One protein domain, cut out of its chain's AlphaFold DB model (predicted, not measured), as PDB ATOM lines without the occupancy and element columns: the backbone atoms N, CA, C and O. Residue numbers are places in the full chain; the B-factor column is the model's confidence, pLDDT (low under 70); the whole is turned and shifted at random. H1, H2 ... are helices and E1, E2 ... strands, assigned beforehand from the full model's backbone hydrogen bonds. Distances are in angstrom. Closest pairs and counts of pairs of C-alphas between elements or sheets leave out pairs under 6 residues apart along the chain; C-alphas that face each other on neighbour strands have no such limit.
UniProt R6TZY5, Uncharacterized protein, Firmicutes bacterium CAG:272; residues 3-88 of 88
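This is residues 3 to 88 of the 88 residues of an uncharacterized protein of Firmicutes bacterium CAG:272 (UniProt R6TZY5). What does a first look at this model show? A twisted sheet of four strands has two helices side by side over one face, H1 along its inner strands E2 and E3 and H2 over the edge strand E4, while the other face is bare. The long hairpin of E2 and E3 makes much of the length of this elongated but compact whole, with a radius of gyration of the C-alphas of 13.8 A and spans of 45 by 26 by 24 A. How is it made up? The printed part has 86 residues, with E1, E2, E3, E4, H1 and H2 in that order along the chain, the sheet order E1 E2 E3 E4, antiparallel throughout, and the class mixed, helices and strands.

How do the strands pair? E1, residues 3 to 9, E2, residues 17 to 29, E3, residues 32 to 44, and E4, residues 52 to 59, form a meander, each strand the antiparallel neighbour of the one before. Within hydrogen-bond range are N 7 and O 20 at 2.8 A for E1 and E2, N 25 and O 36 at 2.8 A for E2 and E3, and N 41 and O 54 at 2.8 A for E3 and E4. E2 bends by 64 degrees at residue 26, and E1 and E4 are apart. Where are the helices? H1, residues 62 to 73, is on the sheet over E2 and E3 at a height of 8.1 A, along the strands at 17 degrees to E2 on the local plane; its closest C-alphas to E3 are Ala 65 and Tyr 37, 6.3 A. H2, residues 79 to 86, is on the same face over E4 at a height of 8.9 A, only just slantwise to the strands at 31 degrees to E4 on the local plane; the closest C-alphas are those of Tyr 56 and Ala 83, 6.8 A. How do the helices stand to each other? H1 and H2 are close but not clearly touching, with Ile 72 and Pro 79 their closest C-alphas at 6.5 A, and they run opposite ways at a tilt of 36 degrees, only just steep. In both, every O i to N i+4 pair is within hydrogen-bond range.

Where do the strands run? E1 begins at C-alpha 3, (89.468, 172.517, 170.820), and is 17.9 A long; E2 measures 34.1 A, E3 36.5 A and E4 22.4 A. Where do the helices run? H1 is 16.4 A long, and H2, 10.9 A, ends at C-alpha 86, (88.190, 193.670, 166.331).

How far does it reach? The C-alphas of Gly 13 and Gly 31, the two farthest apart, are 47.2 A apart. Is it unbroken? The printed part has no cut, and no link is long. Where is confidence low? The mean pLDDT of the printed part is 80.2, and residues 10 to 16, 45 to 50 and 79 to 88 are under 70.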
ATOM      1  N   PHE A   3      89.514 172.574 172.280       88.25
ATOM      2  CA  PHE A   3      89.468 172.517 170.820       88.25
ATOM      3  C   PHE A   3      88.023 172.336 170.355       88.25
ATOM      4  O   PHE A   3      87.329 171.468 170.882       88.25
ATOM      5  N   ILE A   4      87.587 173.126 169.369       89.75
ATOM      6  CA  ILE A   4      86.222 173.062 168.830       89.75
ATOM      7  C   ILE A   4      86.217 172.389 167.463       89.75
ATOM      8  O   ILE A   4      85.536 171.384 167.269       89.75
ATOM      9  N   CYS A   5      86.964 172.942 166.508       86.38
ATOM     10  CA  CYS A   5      87.037 172.414 165.152       86.38
ATOM     11  C   CYS A   5      88.322 172.844 164.440       86.38
ATOM     12  O   CYS A   5      89.019 173.768 164.865       86.38
ATOM     13  N   GLU A   6      88.614 172.166 163.334       89.88
ATOM     14  CA  GLU A   6      89.713 172.488 162.433       89.88
ATOM     15  C   GLU A   6      89.244 172.490 160.983       89.88
ATOM     16  O   GLU A   6      88.290 171.804 160.608       89.88
ATOM     17  N   ALA A   7      89.934 173.276 160.171       84.88
ATOM     18  CA  ALA A   7      89.740 173.354 158.744       84.88
ATOM     19  C   ALA A   7      91.095 173.566 158.084       84.88
ATOM     20  O   ALA A   7      91.882 174.430 158.469       84.88
ATOM     21  N   LYS A   8      91.349 172.758 157.063       82.81
ATOM     22  CA  LYS A   8      92.597 172.783 156.322       82.81
ATOM     23  C   LYS A   8      92.362 173.457 154.982       82.81
ATOM     24  O   LYS A   8      91.616 172.937 154.151       82.81
ATOM     25  N   VAL A   9      92.983 174.612 154.782       76.31
ATOM     26  CA  VAL A   9      92.893 175.362 153.532       76.31
ATOM     27  C   VAL A   9      94.148 175.073 152.727       76.31
ATOM     28  O   VAL A   9      95.239 175.569 153.000       76.31
ATOM     29  N   ILE A  10      93.968 174.227 151.717       67.56
ATOM     30  CA  ILE A  10      95.009 173.930 150.744       67.56
ATOM     31  C   ILE A  10      94.930 175.012 149.675       67.56
ATOM     32  O   ILE A  10      93.971 175.069 148.897       67.56
ATOM     33  N   SER A  11      95.927 175.886 149.646       61.16
ATOM     34  CA  SER A  11      96.051 176.852 148.567       61.16
ATOM     35  C   SER A  11      96.285 176.111 147.234       61.16
ATOM     36  O   SER A  11      96.938 175.067 147.178       61.16
ATOM     37  N   ARG A  12      95.746 176.629 146.125       55.59
ATOM     38  CA  ARG A  12      96.126 176.163 144.782       55.59
ATOM     39  C   ARG A  12      97.263 177.048 144.265       55.59
ATOM     40  O   ARG A  12      96.991 178.169 143.845       55.59
ATOM     41  N   GLY A  13      98.502 176.551 144.262       61.84
ATOM     42  CA  GLY A  13      99.679 177.253 143.723       61.84
ATOM     43  C   GLY A  13     100.913 177.133 144.625       61.84
ATOM     44  O   GLY A  13     101.041 176.147 145.339       61.84
ATOM     45  N   ASP A  14     101.785 178.146 144.601       61.72
ATOM     46  CA  ASP A  14     102.995 178.266 145.447       61.72
ATOM     47  C   ASP A  14     102.714 178.828 146.861       61.72
ATOM     48  O   ASP A  14     103.635 179.205 147.585       61.72
ATOM     49  N   LEU A  15     101.445 178.966 147.257       63.84
ATOM     50  CA  LEU A  15     101.093 179.483 148.581       63.84
ATOM     51  C   LEU A  15     101.176 178.352 149.627       63.84
ATOM     52  O   LEU A  15     100.804 177.214 149.321       63.84
ATOM     53  N   PRO A  16     101.618 178.640 150.862       68.19
ATOM     54  CA  PRO A  16     101.751 177.622 151.895       68.19
ATOM     55  C   PRO A  16     100.396 177.007 152.247       68.19
ATOM     56  O   PRO A  16      99.334 177.618 152.085       68.19
ATOM     57  N   GLU A  17     100.442 175.770 152.721       81.19
ATOM     58  CA  GLU A  17      99.271 175.103 153.263       81.19
ATOM     59  C   GLU A  17      98.975 175.688 154.646       81.19
ATOM     60  O   GLU A  17      99.869 175.753 155.492       81.19
ATOM     61  N   ILE A  18      97.734 176.129 154.869       83.56
ATOM     62  CA  ILE A  18      97.344 176.741 156.139       83.56
ATOM     63  C   ILE A  18      96.285 175.883 156.816       83.56
ATOM     64  O   ILE A  18      95.231 175.573 156.255       83.56
ATOM     65  N   GLU A  19      96.563 175.516 158.056       88.12
ATOM     66  CA  GLU A  19      95.619 174.868 158.946       88.12
ATOM     67  C   GLU A  19      95.050 175.899 159.923       88.12
ATOM     68  O   GLU A  19      95.787 176.580 160.639       88.12
ATOM     69  N   TYR A  20      93.724 176.011 159.955       88.94
ATOM     70  CA  TYR A  20      92.997 176.862 160.888       88.94
ATOM     71  C   TYR A  20      92.317 176.002 161.946       88.94
ATOM     72  O   TYR A  20      91.613 175.046 161.618       88.94
ATOM     73  N   ARG A  21      92.454 176.369 163.221       91.69
ATOM     74  CA  ARG A  21      91.725 175.739 164.331       91.69
ATOM     75  C   ARG A  21      90.963 176.776 165.134       91.69
ATOM     76  O   ARG A  21      91.524 177.810 165.487       91.69
ATOM     77  N   LEU A  22      89.714 176.472 165.469       92.00
ATOM     78  CA  LEU A  22      88.919 177.254 166.407       92.00
ATOM     79  C   LEU A  22      89.071 176.667 167.809       92.00
ATOM     80  O   LEU A  22      88.815 175.483 168.050       92.00
ATOM     81  N   LEU A  23      89.489 177.513 168.741       93.75
ATOM     82  CA  LEU A  23      89.745 177.168 170.130       93.75
ATOM     83  C   LEU A  23      88.862 178.019 171.037       93.75
ATOM     84  O   LEU A  23      88.612 179.183 170.744       93.75
ATOM     85  N   ARG A  24      88.453 177.473 172.178       93.44
ATOM     86  CA  ARG A  24      87.801 178.213 173.262       93.44
ATOM     87  C   ARG A  24      88.680 178.215 174.499       93.44
ATOM     88  O   ARG A  24      89.304 177.223 174.871       93.44
ATOM     89  N   SER A  25      88.731 179.337 175.186       92.25
ATOM     90  CA  SER A  25      89.381 179.465 176.484       92.25
ATOM     91  C   SER A  25      88.470 180.217 177.435       92.25
ATOM     92  O   SER A  25      87.792 181.144 177.023       92.25
ATOM     93  N   GLU A  26      88.445 179.825 178.701       93.00
ATOM     94  CA  GLU A  26      87.838 180.647 179.744       93.00
ATOM     95  C   GLU A  26      88.915 181.590 180.273       93.00
ATOM     96  O   GLU A  26      89.997 181.133 180.661       93.00
ATOM     97  N   ARG A  27      88.649 182.895 180.248       88.38
ATOM     98  CA  ARG A  27      89.577 183.926 180.717       88.38
ATOM     99  C   ARG A  27      88.872 184.860 181.682       88.38
ATOM    100  O   ARG A  27      87.714 185.216 181.479       88.38
ATOM    101  N   GLU A  28      89.580 185.279 182.720       90.38
ATOM    102  CA  GLU A  28      89.082 186.317 183.615       90.38
ATOM    103  C   GLU A  28      89.296 187.686 182.960       90.38
ATOM    104  O   GLU A  28      90.425 188.146 182.795       90.38
ATOM    105  N   LEU A  29      88.200 188.330 182.566       83.25
ATOM    106  CA  LEU A  29      88.180 189.677 182.005       83.25
ATOM    107  C   LEU A  29      87.386 190.573 182.952       83.25
ATOM    108  O   LEU A  29      86.218 190.316 183.232       83.25
ATOM    109  N   PHE A  30      88.036 191.610 183.483       84.62
ATOM    110  CA  PHE A  30      87.429 192.550 184.436       84.62
ATOM    111  C   PHE A  30      86.760 191.867 185.650       84.62
ATOM    112  O   PHE A  30      85.708 192.302 186.116       84.62
ATOM    113  N   GLY A  31      87.349 190.777 186.156       88.50
ATOM    114  CA  GLY A  31      86.808 190.015 187.291       88.50
ATOM    115  C   GLY A  31      85.647 189.077 186.942       88.50
ATOM    116  O   GLY A  31      85.036 188.502 187.840       88.50
ATOM    117  N   THR A  32      85.322 188.917 185.655       89.12
ATOM    118  CA  THR A  32      84.288 187.995 185.167       89.12
ATOM    119  C   THR A  32      84.916 186.918 184.292       89.12
ATOM    120  O   THR A  32      85.655 187.216 183.353       89.12
ATOM    121  N   MET A  33      84.602 185.652 184.575       90.69
ATOM    122  CA  MET A  33      84.991 184.540 183.706       90.69
ATOM    123  C   MET A  33      84.211 184.623 182.398       90.69
ATOM    124  O   MET A  33      82.983 184.565 182.394       90.69
ATOM    125  N   THR A  34      84.940 184.801 181.303       89.12
ATOM    126  CA  THR A  34      84.400 184.997 179.964       89.12
ATOM    127  C   THR A  34      85.005 183.962 179.028       89.12
ATOM    128  O   THR A  34      86.226 183.786 178.982       89.12
ATOM    129  N   SER A  35      84.156 183.304 178.243       91.62
ATOM    130  CA  SER A  35      84.616 182.482 177.132       91.62
ATOM    131  C   SER A  35      85.229 183.383 176.063       91.62
ATOM    132  O   SER A  35      84.602 184.340 175.631       91.62
ATOM    133  N   VAL A  36      86.441 183.072 175.625       91.75
ATOM    134  CA  VAL A  36      87.148 183.727 174.524       91.75
ATOM    135  C   VAL A  36      87.456 182.667 173.483       91.75
ATOM    136  O   VAL A  36      88.131 181.673 173.773       91.75
ATOM    137  N   TYR A  37      86.948 182.888 172.281       92.12
ATOM    138  CA  TYR A  37      87.210 182.086 171.105       92.12
ATOM    139  C   TYR A  37      88.404 182.669 170.362       92.12
ATOM    140  O   TYR A  37      88.473 183.878 170.130       92.12
ATOM    141  N   SER A  38      89.331 181.800 169.986       90.75
ATOM    142  CA  SER A  38      90.564 182.166 169.307       90.75
ATOM    143  C   SER A  38      90.760 181.293 168.074       90.75
ATOM    144  O   SER A  38      90.449 180.102 168.096       90.75
ATOM    145  N   ILE A  39      91.306 181.870 167.010       90.38
ATOM    146  CA  ILE A  39      91.692 181.157 165.797       90.38
ATOM    147  C   ILE A  39      93.203 180.969 165.812       90.38
ATOM    148  O   ILE A  39      93.961 181.938 165.864       90.38
ATOM    149  N   LEU A  40      93.623 179.710 165.784       89.00
ATOM    150  CA  LEU A  40      95.007 179.305 165.595       89.00
ATOM    151  C   LEU A  40      95.244 179.073 164.102       89.00
ATOM    152  O   LEU A  40      94.564 178.247 163.498       89.00
ATOM    153  N   CYS A  41      96.209 179.779 163.531       87.94
ATOM    154  CA  CYS A  41      96.656 179.628 162.155       87.94
ATOM    155  C   CYS A  41      98.032 178.966 162.168       87.94
ATOM    156  O   CYS A  41      98.953 179.493 162.790       87.94
ATOM    157  N   ILE A  42      98.173 177.839 161.481       86.88
ATOM    158  CA  ILE A  42      99.433 177.114 161.330       86.88
ATOM    159  C   ILE A  42      99.753 177.104 159.838       86.88
ATOM    160  O   ILE A  42      99.058 176.453 159.061       86.88
ATOM    161  N   SER A  43     100.765 177.863 159.437       83.94
ATOM    162  CA  SER A  43     101.267 177.896 158.066       83.94
ATOM    163  C   SER A  43     102.433 176.928 157.954       83.94
ATOM    164  O   SER A  43     103.465 177.136 158.592       83.94
ATOM    165  N   GLN A  44     102.263 175.876 157.155       74.50
ATOM    166  CA  GLN A  44     103.335 174.936 156.844       74.50
ATOM    167  C   GLN A  44     104.096 175.453 155.628       74.50
ATOM    168  O   GLN A  44     103.554 175.547 154.520       74.50
ATOM    169  N   SER A  45     105.363 175.809 155.832       68.06
ATOM    170  CA  SER A  45     106.224 176.232 154.737       68.06
ATOM    171  C   SER A  45     106.550 175.038 153.830       68.06
ATOM    172  O   SER A  45     106.849 173.937 154.294       68.06
ATOM    173  N   SER A  46     106.512 175.233 152.507       63.22
ATOM    174  CA  SER A  46     106.826 174.155 151.551       63.22
ATOM    175  C   SER A  46     108.283 173.682 151.610       63.22
ATOM    176  O   SER A  46     108.597 172.614 151.090       63.22
ATOM    177  N   ASP A  47     109.174 174.457 152.231       67.06
ATOM    178  CA  ASP A  47     110.565 174.077 152.481       67.06
ATOM    179  C   ASP A  47     110.748 173.265 153.780       67.06
ATOM    180  O   ASP A  47     111.833 172.726 154.003       67.06
ATOM    181  N   GLY A  48     109.704 173.129 154.612       60.00
ATOM    182  CA  GLY A  48     109.731 172.389 155.878       60.00
ATOM    183  C   GLY A  48     110.676 172.978 156.931       60.00
ATOM    184  O   GLY A  48     111.032 172.284 157.884       60.00
ATOM    185  N   LEU A  49     111.134 174.221 156.742       58.56
ATOM    186  CA  LEU A  49     112.146 174.854 157.591       58.56
ATOM    187  C   LEU A  49     111.542 175.668 158.741       58.56
ATOM    188  O   LEU A  49     112.218 175.858 159.755       58.56
ATOM    189  N   SER A  50     110.293 176.125 158.625       61.59
ATOM    190  CA  SER A  50     109.621 176.851 159.704       61.59
ATOM    191  C   SER A  50     108.103 176.815 159.561       61.59
ATOM    192  O   SER A  50     107.553 177.412 158.637       61.59
ATOM    193  N   ASP A  51     107.433 176.195 160.530       71.81
ATOM    194  CA  ASP A  51     106.001 176.395 160.723       71.81
ATOM    195  C   ASP A  51     105.780 177.766 161.375       71.81
ATOM    196  O   ASP A  51     106.325 178.049 162.448       71.81
ATOM    197  N   GLU A  52     104.978 178.624 160.747       77.94
ATOM    198  CA  GLU A  52     104.538 179.868 161.377       77.94
ATOM    199  C   GLU A  52     103.206 179.636 162.087       77.94
ATOM    200  O   GLU A  52     102.236 179.166 161.489       77.94
ATOM    201  N   VAL A  53     103.157 179.975 163.375       83.62
ATOM    202  CA  VAL A  53     101.972 179.792 164.213       83.62
ATOM    203  C   VAL A  53     101.494 181.146 164.718       83.62
ATOM    204  O   VAL A  53     102.210 181.836 165.443       83.62
ATOM    205  N   PHE A  54     100.257 181.498 164.380       85.25
ATOM    206  CA  PHE A  54      99.601 182.722 164.830       85.25
ATOM    207  C   PHE A  54      98.332 182.389 165.608       85.25
ATOM    208  O   PHE A  54      97.606 181.467 165.250       85.25
ATOM    209  N   LEU A  55      98.044 183.147 166.665       86.94
ATOM    210  CA  LEU A  55      96.832 182.995 167.468       86.94
ATOM    211  C   LEU A  55      96.124 184.344 167.570       86.94
ATOM    212  O   LEU A  55      96.718 185.317 168.032       86.94
ATOM    213  N   TYR A  56      94.855 184.378 167.175       86.50
ATOM    214  CA  TYR A  56      94.024 185.579 167.188       86.50
ATOM    215  C   TYR A  56      92.799 185.351 168.059       86.50
ATOM    216  O   TYR A  56      92.048 184.414 167.812       86.50
ATOM    217  N   ASP A  57      92.571 186.201 169.055       89.31
ATOM    218  CA  ASP A  57      91.291 186.222 169.766       89.31
ATOM    219  C   ASP A  57      90.245 186.880 168.857       89.31
ATOM    220  O   ASP A  57      90.488 187.968 168.337       89.31
ATOM    221  N   VAL A  58      89.111 186.210 168.632       87.56
ATOM    222  CA  VAL A  58      88.123 186.639 167.626       87.56
ATOM    223  C   VAL A  58      86.783 187.078 168.197       87.56
ATOM    224  O   VAL A  58      86.162 187.988 167.662       87.56
ATOM    225  N   SER A  59      86.295 186.438 169.259       88.38
ATOM    226  CA  SER A  59      85.033 186.826 169.897       88.38
ATOM    227  C   SER A  59      84.878 186.146 171.251       88.38
ATOM    228  O   SER A  59      85.520 185.133 171.518       88.38
ATOM    229  N   SER A  60      83.992 186.665 172.097       88.12
ATOM    230  CA  SER A  60      83.479 185.946 173.269       88.12
ATOM    231  C   SER A  60      82.183 185.176 172.992       88.12
ATOM    232  O   SER A  60      81.712 184.422 173.840       88.12
ATOM    233  N   ASP A  61      81.603 185.365 171.807       90.69
ATOM    234  CA  ASP A  61      80.382 184.708 171.354       90.69
ATOM    235  C   ASP A  61      80.695 183.556 170.388       90.69
ATOM    236  O   ASP A  61      81.488 183.704 169.455       90.69
ATOM    237  N   HIS A  62      80.053 182.408 170.616       88.56
ATOM    238  CA  HIS A  62      80.281 181.192 169.836       88.56
ATOM    239  C   HIS A  62      79.873 181.362 168.371       88.56
ATOM    240  O   HIS A  62      80.630 181.003 167.471       88.56
ATOM    241  N   ASP A  63      78.683 181.908 168.126       91.25
ATOM    242  CA  ASP A  63      78.099 181.958 166.784       91.25
ATOM    243  C   ASP A  63      78.853 182.953 165.902       91.25
ATOM    244  O   ASP A  63      79.150 182.672 164.738       91.25
ATOM    245  N   THR A  64      79.266 184.075 166.490       90.44
ATOM    246  CA  THR A  64      80.153 185.052 165.858       90.44
ATOM    247  C   THR A  64      81.509 184.428 165.527       90.44
ATOM    248  O   THR A  64      81.989 184.565 164.402       90.44
ATOM    249  N   ALA A  65      82.121 183.700 166.467       90.62
ATOM    250  CA  ALA A  65      83.406 183.043 166.236       90.62
ATOM    251  C   ALA A  65      83.325 181.968 165.140       90.62
ATOM    252  O   ALA A  65      84.213 181.884 164.292       90.62
ATOM    253  N   ALA A  66      82.244 181.186 165.113       89.31
ATOM    254  CA  ALA A  66      81.995 180.184 164.083       89.31
ATOM    255  C   ALA A  66      81.784 180.818 162.696       89.31
ATOM    256  O   ALA A  66      82.306 180.308 161.704       89.31
ATOM    257  N   ALA A  67      81.071 181.947 162.617       90.56
ATOM    258  CA  ALA A  67      80.882 182.687 161.371       90.56
ATOM    259  C   ALA A  67      82.206 183.248 160.827       90.56
ATOM    260  O   ALA A  67      82.499 183.085 159.643       90.56
ATOM    261  N   ILE A  68      83.034 183.838 161.697       88.94
ATOM    262  CA  ILE A  68      84.376 184.325 161.344       88.94
ATOM    263  C   ILE A  68      85.256 183.171 160.856       88.94
ATOM    264  O   ILE A  68      85.893 183.279 159.809       88.94
ATOM    265  N   PHE A  69      85.277 182.057 161.592       89.25
ATOM    266  CA  PHE A  69      86.052 180.876 161.221       89.25
ATOM    267  C   PHE A  69      85.658 180.371 159.832       89.25
ATOM    268  O   PHE A  69      86.520 180.169 158.980       89.25
ATOM    269  N   ARG A  70      84.353 180.254 159.568       89.50
ATOM    270  CA  ARG A  70      83.839 179.860 158.257       89.50
ATOM    271  C   ARG A  70      84.300 180.817 157.154       89.50
ATOM    272  O   ARG A  70      84.876 180.347 156.178       89.50
ATOM    273  N   ALA A  71      84.135 182.126 157.341       87.75
ATOM    274  CA  ALA A  71      84.537 183.135 156.359       87.75
ATOM    275  C   ALA A  71      86.045 183.084 156.039       87.75
ATOM    276  O   ALA A  71      86.438 183.225 154.882       87.75
ATOM    277  N   ILE A  72      86.898 182.820 157.039       85.62
ATOM    278  CA  ILE A  72      88.341 182.611 156.827       85.62
ATOM    279  C   ILE A  72      88.587 181.353 155.991       85.62
ATOM    280  O   ILE A  72      89.337 181.382 155.018       85.62
ATOM    281  N   THR A  73      87.948 180.241 156.351       84.81
ATOM    282  CA  THR A  73      88.178 178.945 155.692       84.81
ATOM    283  C   THR A  73      87.613 178.870 154.275       84.81
ATOM    284  O   THR A  73      88.141 178.136 153.443       84.81
ATOM    285  N   GLU A  74      86.578 179.658 153.978       86.00
ATOM    286  CA  GLU A  74      86.011 179.836 152.635       86.00
ATOM    287  C   GLU A  74      86.818 180.845 151.793       86.00
ATOM    288  O   GLU A  74      86.576 180.982 150.594       86.00
ATOM    289  N   GLY A  75      87.815 181.513 152.388       79.00
ATOM    290  CA  GLY A  75      88.661 182.502 151.719       79.00
ATOM    291  C   GLY A  75      87.978 183.852 151.487       79.00
ATOM    292  O   GLY A  75      88.466 184.646 150.684       79.00
ATOM    293  N   GLU A  76      86.862 184.123 152.168       79.88
ATOM    294  CA  GLU A  76      86.140 185.398 152.076       79.88
ATOM    295  C   GLU A  76      86.889 186.529 152.793       79.88
ATOM    296  O   GLU A  76      86.857 187.678 152.353       79.88
ATOM    297  N   VAL A  77      87.590 186.206 153.887       76.62
ATOM    298  CA  VAL A  77      88.376 187.153 154.693       76.62
ATOM    299  C   VAL A  77      89.704 186.538 155.134       76.62
ATOM    300  O   VAL A  77      89.834 185.322 155.245       76.62
ATOM    301  N   THR A  78      90.706 187.375 155.422       71.81
ATOM    302  CA  THR A  78      91.978 186.905 155.997       71.81
ATOM    303  C   THR A  78      91.977 187.050 157.524       71.81
ATOM    304  O   THR A  78      91.351 187.983 158.035       71.81
ATOM    305  N   PRO A  79      92.704 186.198 158.275       68.12
ATOM    306  CA  PRO A  79      92.804 186.318 159.735       68.12
ATOM    307  C   PRO A  79      93.313 187.690 160.200       68.12
ATOM    308  O   PRO A  79      92.864 188.206 161.219       68.12
ATOM    309  N   VAL A  80      94.213 188.305 159.423       69.38
ATOM    310  CA  VAL A  80      94.752 189.645 159.701       69.38
ATOM    311  C   VAL A  80      93.658 190.704 159.577       69.38
ATOM    312  O   VAL A  80      93.500 191.529 160.469       69.38
ATOM    313  N   SER A  81      92.837 190.631 158.526       68.62
ATOM    314  CA  SER A  81      91.708 191.552 158.343       68.62
ATOM    315  C   SER A  81      90.679 191.448 159.471       68.62
ATOM    316  O   SER A  81      90.067 192.446 159.833       68.62
ATOM    317  N   VAL A  82      90.488 190.253 160.039       64.75
ATOM    318  CA  VAL A  82      89.605 190.047 161.196       64.75
ATOM    319  C   VAL A  82      90.195 190.685 162.453       64.75
ATOM    320  O   VAL A  82      89.474 191.366 163.177       64.75
ATOM    321  N   ALA A  83      91.498 190.509 162.695       63.84
ATOM    322  CA  ALA A  83      92.175 191.139 163.823       63.84
ATOM    323  C   ALA A  83      92.074 192.674 163.761       63.84
ATOM    324  O   ALA A  83      91.757 193.295 164.771       63.84
ATOM    325  N   ASP A  84      92.245 193.273 162.579       62.00
ATOM    326  CA  ASP A  84      92.089 194.722 162.383       62.00
ATOM    327  C   ASP A  84      90.653 195.209 162.664       62.00
ATOM    328  O   ASP A  84      90.462 196.313 163.174       62.00
ATOM    329  N   PHE A  85      89.635 194.389 162.375       58.12
ATOM    330  CA  PHE A  85      88.226 194.724 162.622       58.12
ATOM    331  C   PHE A  85      87.824 194.672 164.100       58.12
ATOM    332  O   PHE A  85      86.879 195.351 164.495       58.12
ATOM    333  N   LEU A  86      88.515 193.875 164.914       57.06
ATOM    334  CA  LEU A  86      88.190 193.670 166.331       57.06
ATOM    335  C   LEU A  86      88.829 194.707 167.266       57.06
ATOM    336  O   LEU A  86      88.516 194.732 168.453       57.06
ATOM    337  N   VAL A  87      89.727 195.549 166.747       49.81
ATOM    338  CA  VAL A  87      90.403 196.617 167.506       49.81
ATOM    339  C   VAL A  87      89.628 197.953 167.455       49.81
ATOM    340  O   VAL A  87      90.048 198.923 168.089       49.81
ATOM    341  N   MET A  88      88.486 198.022 166.752       40.88
ATOM    342  CA  MET A  88      87.556 199.172 166.790       40.88
ATOM    343  C   MET A  88      86.489 199.029 167.873       40.88
ATOM    344  O   MET A  88      86.163 200.075 168.481       40.88
TER     345      MET A  88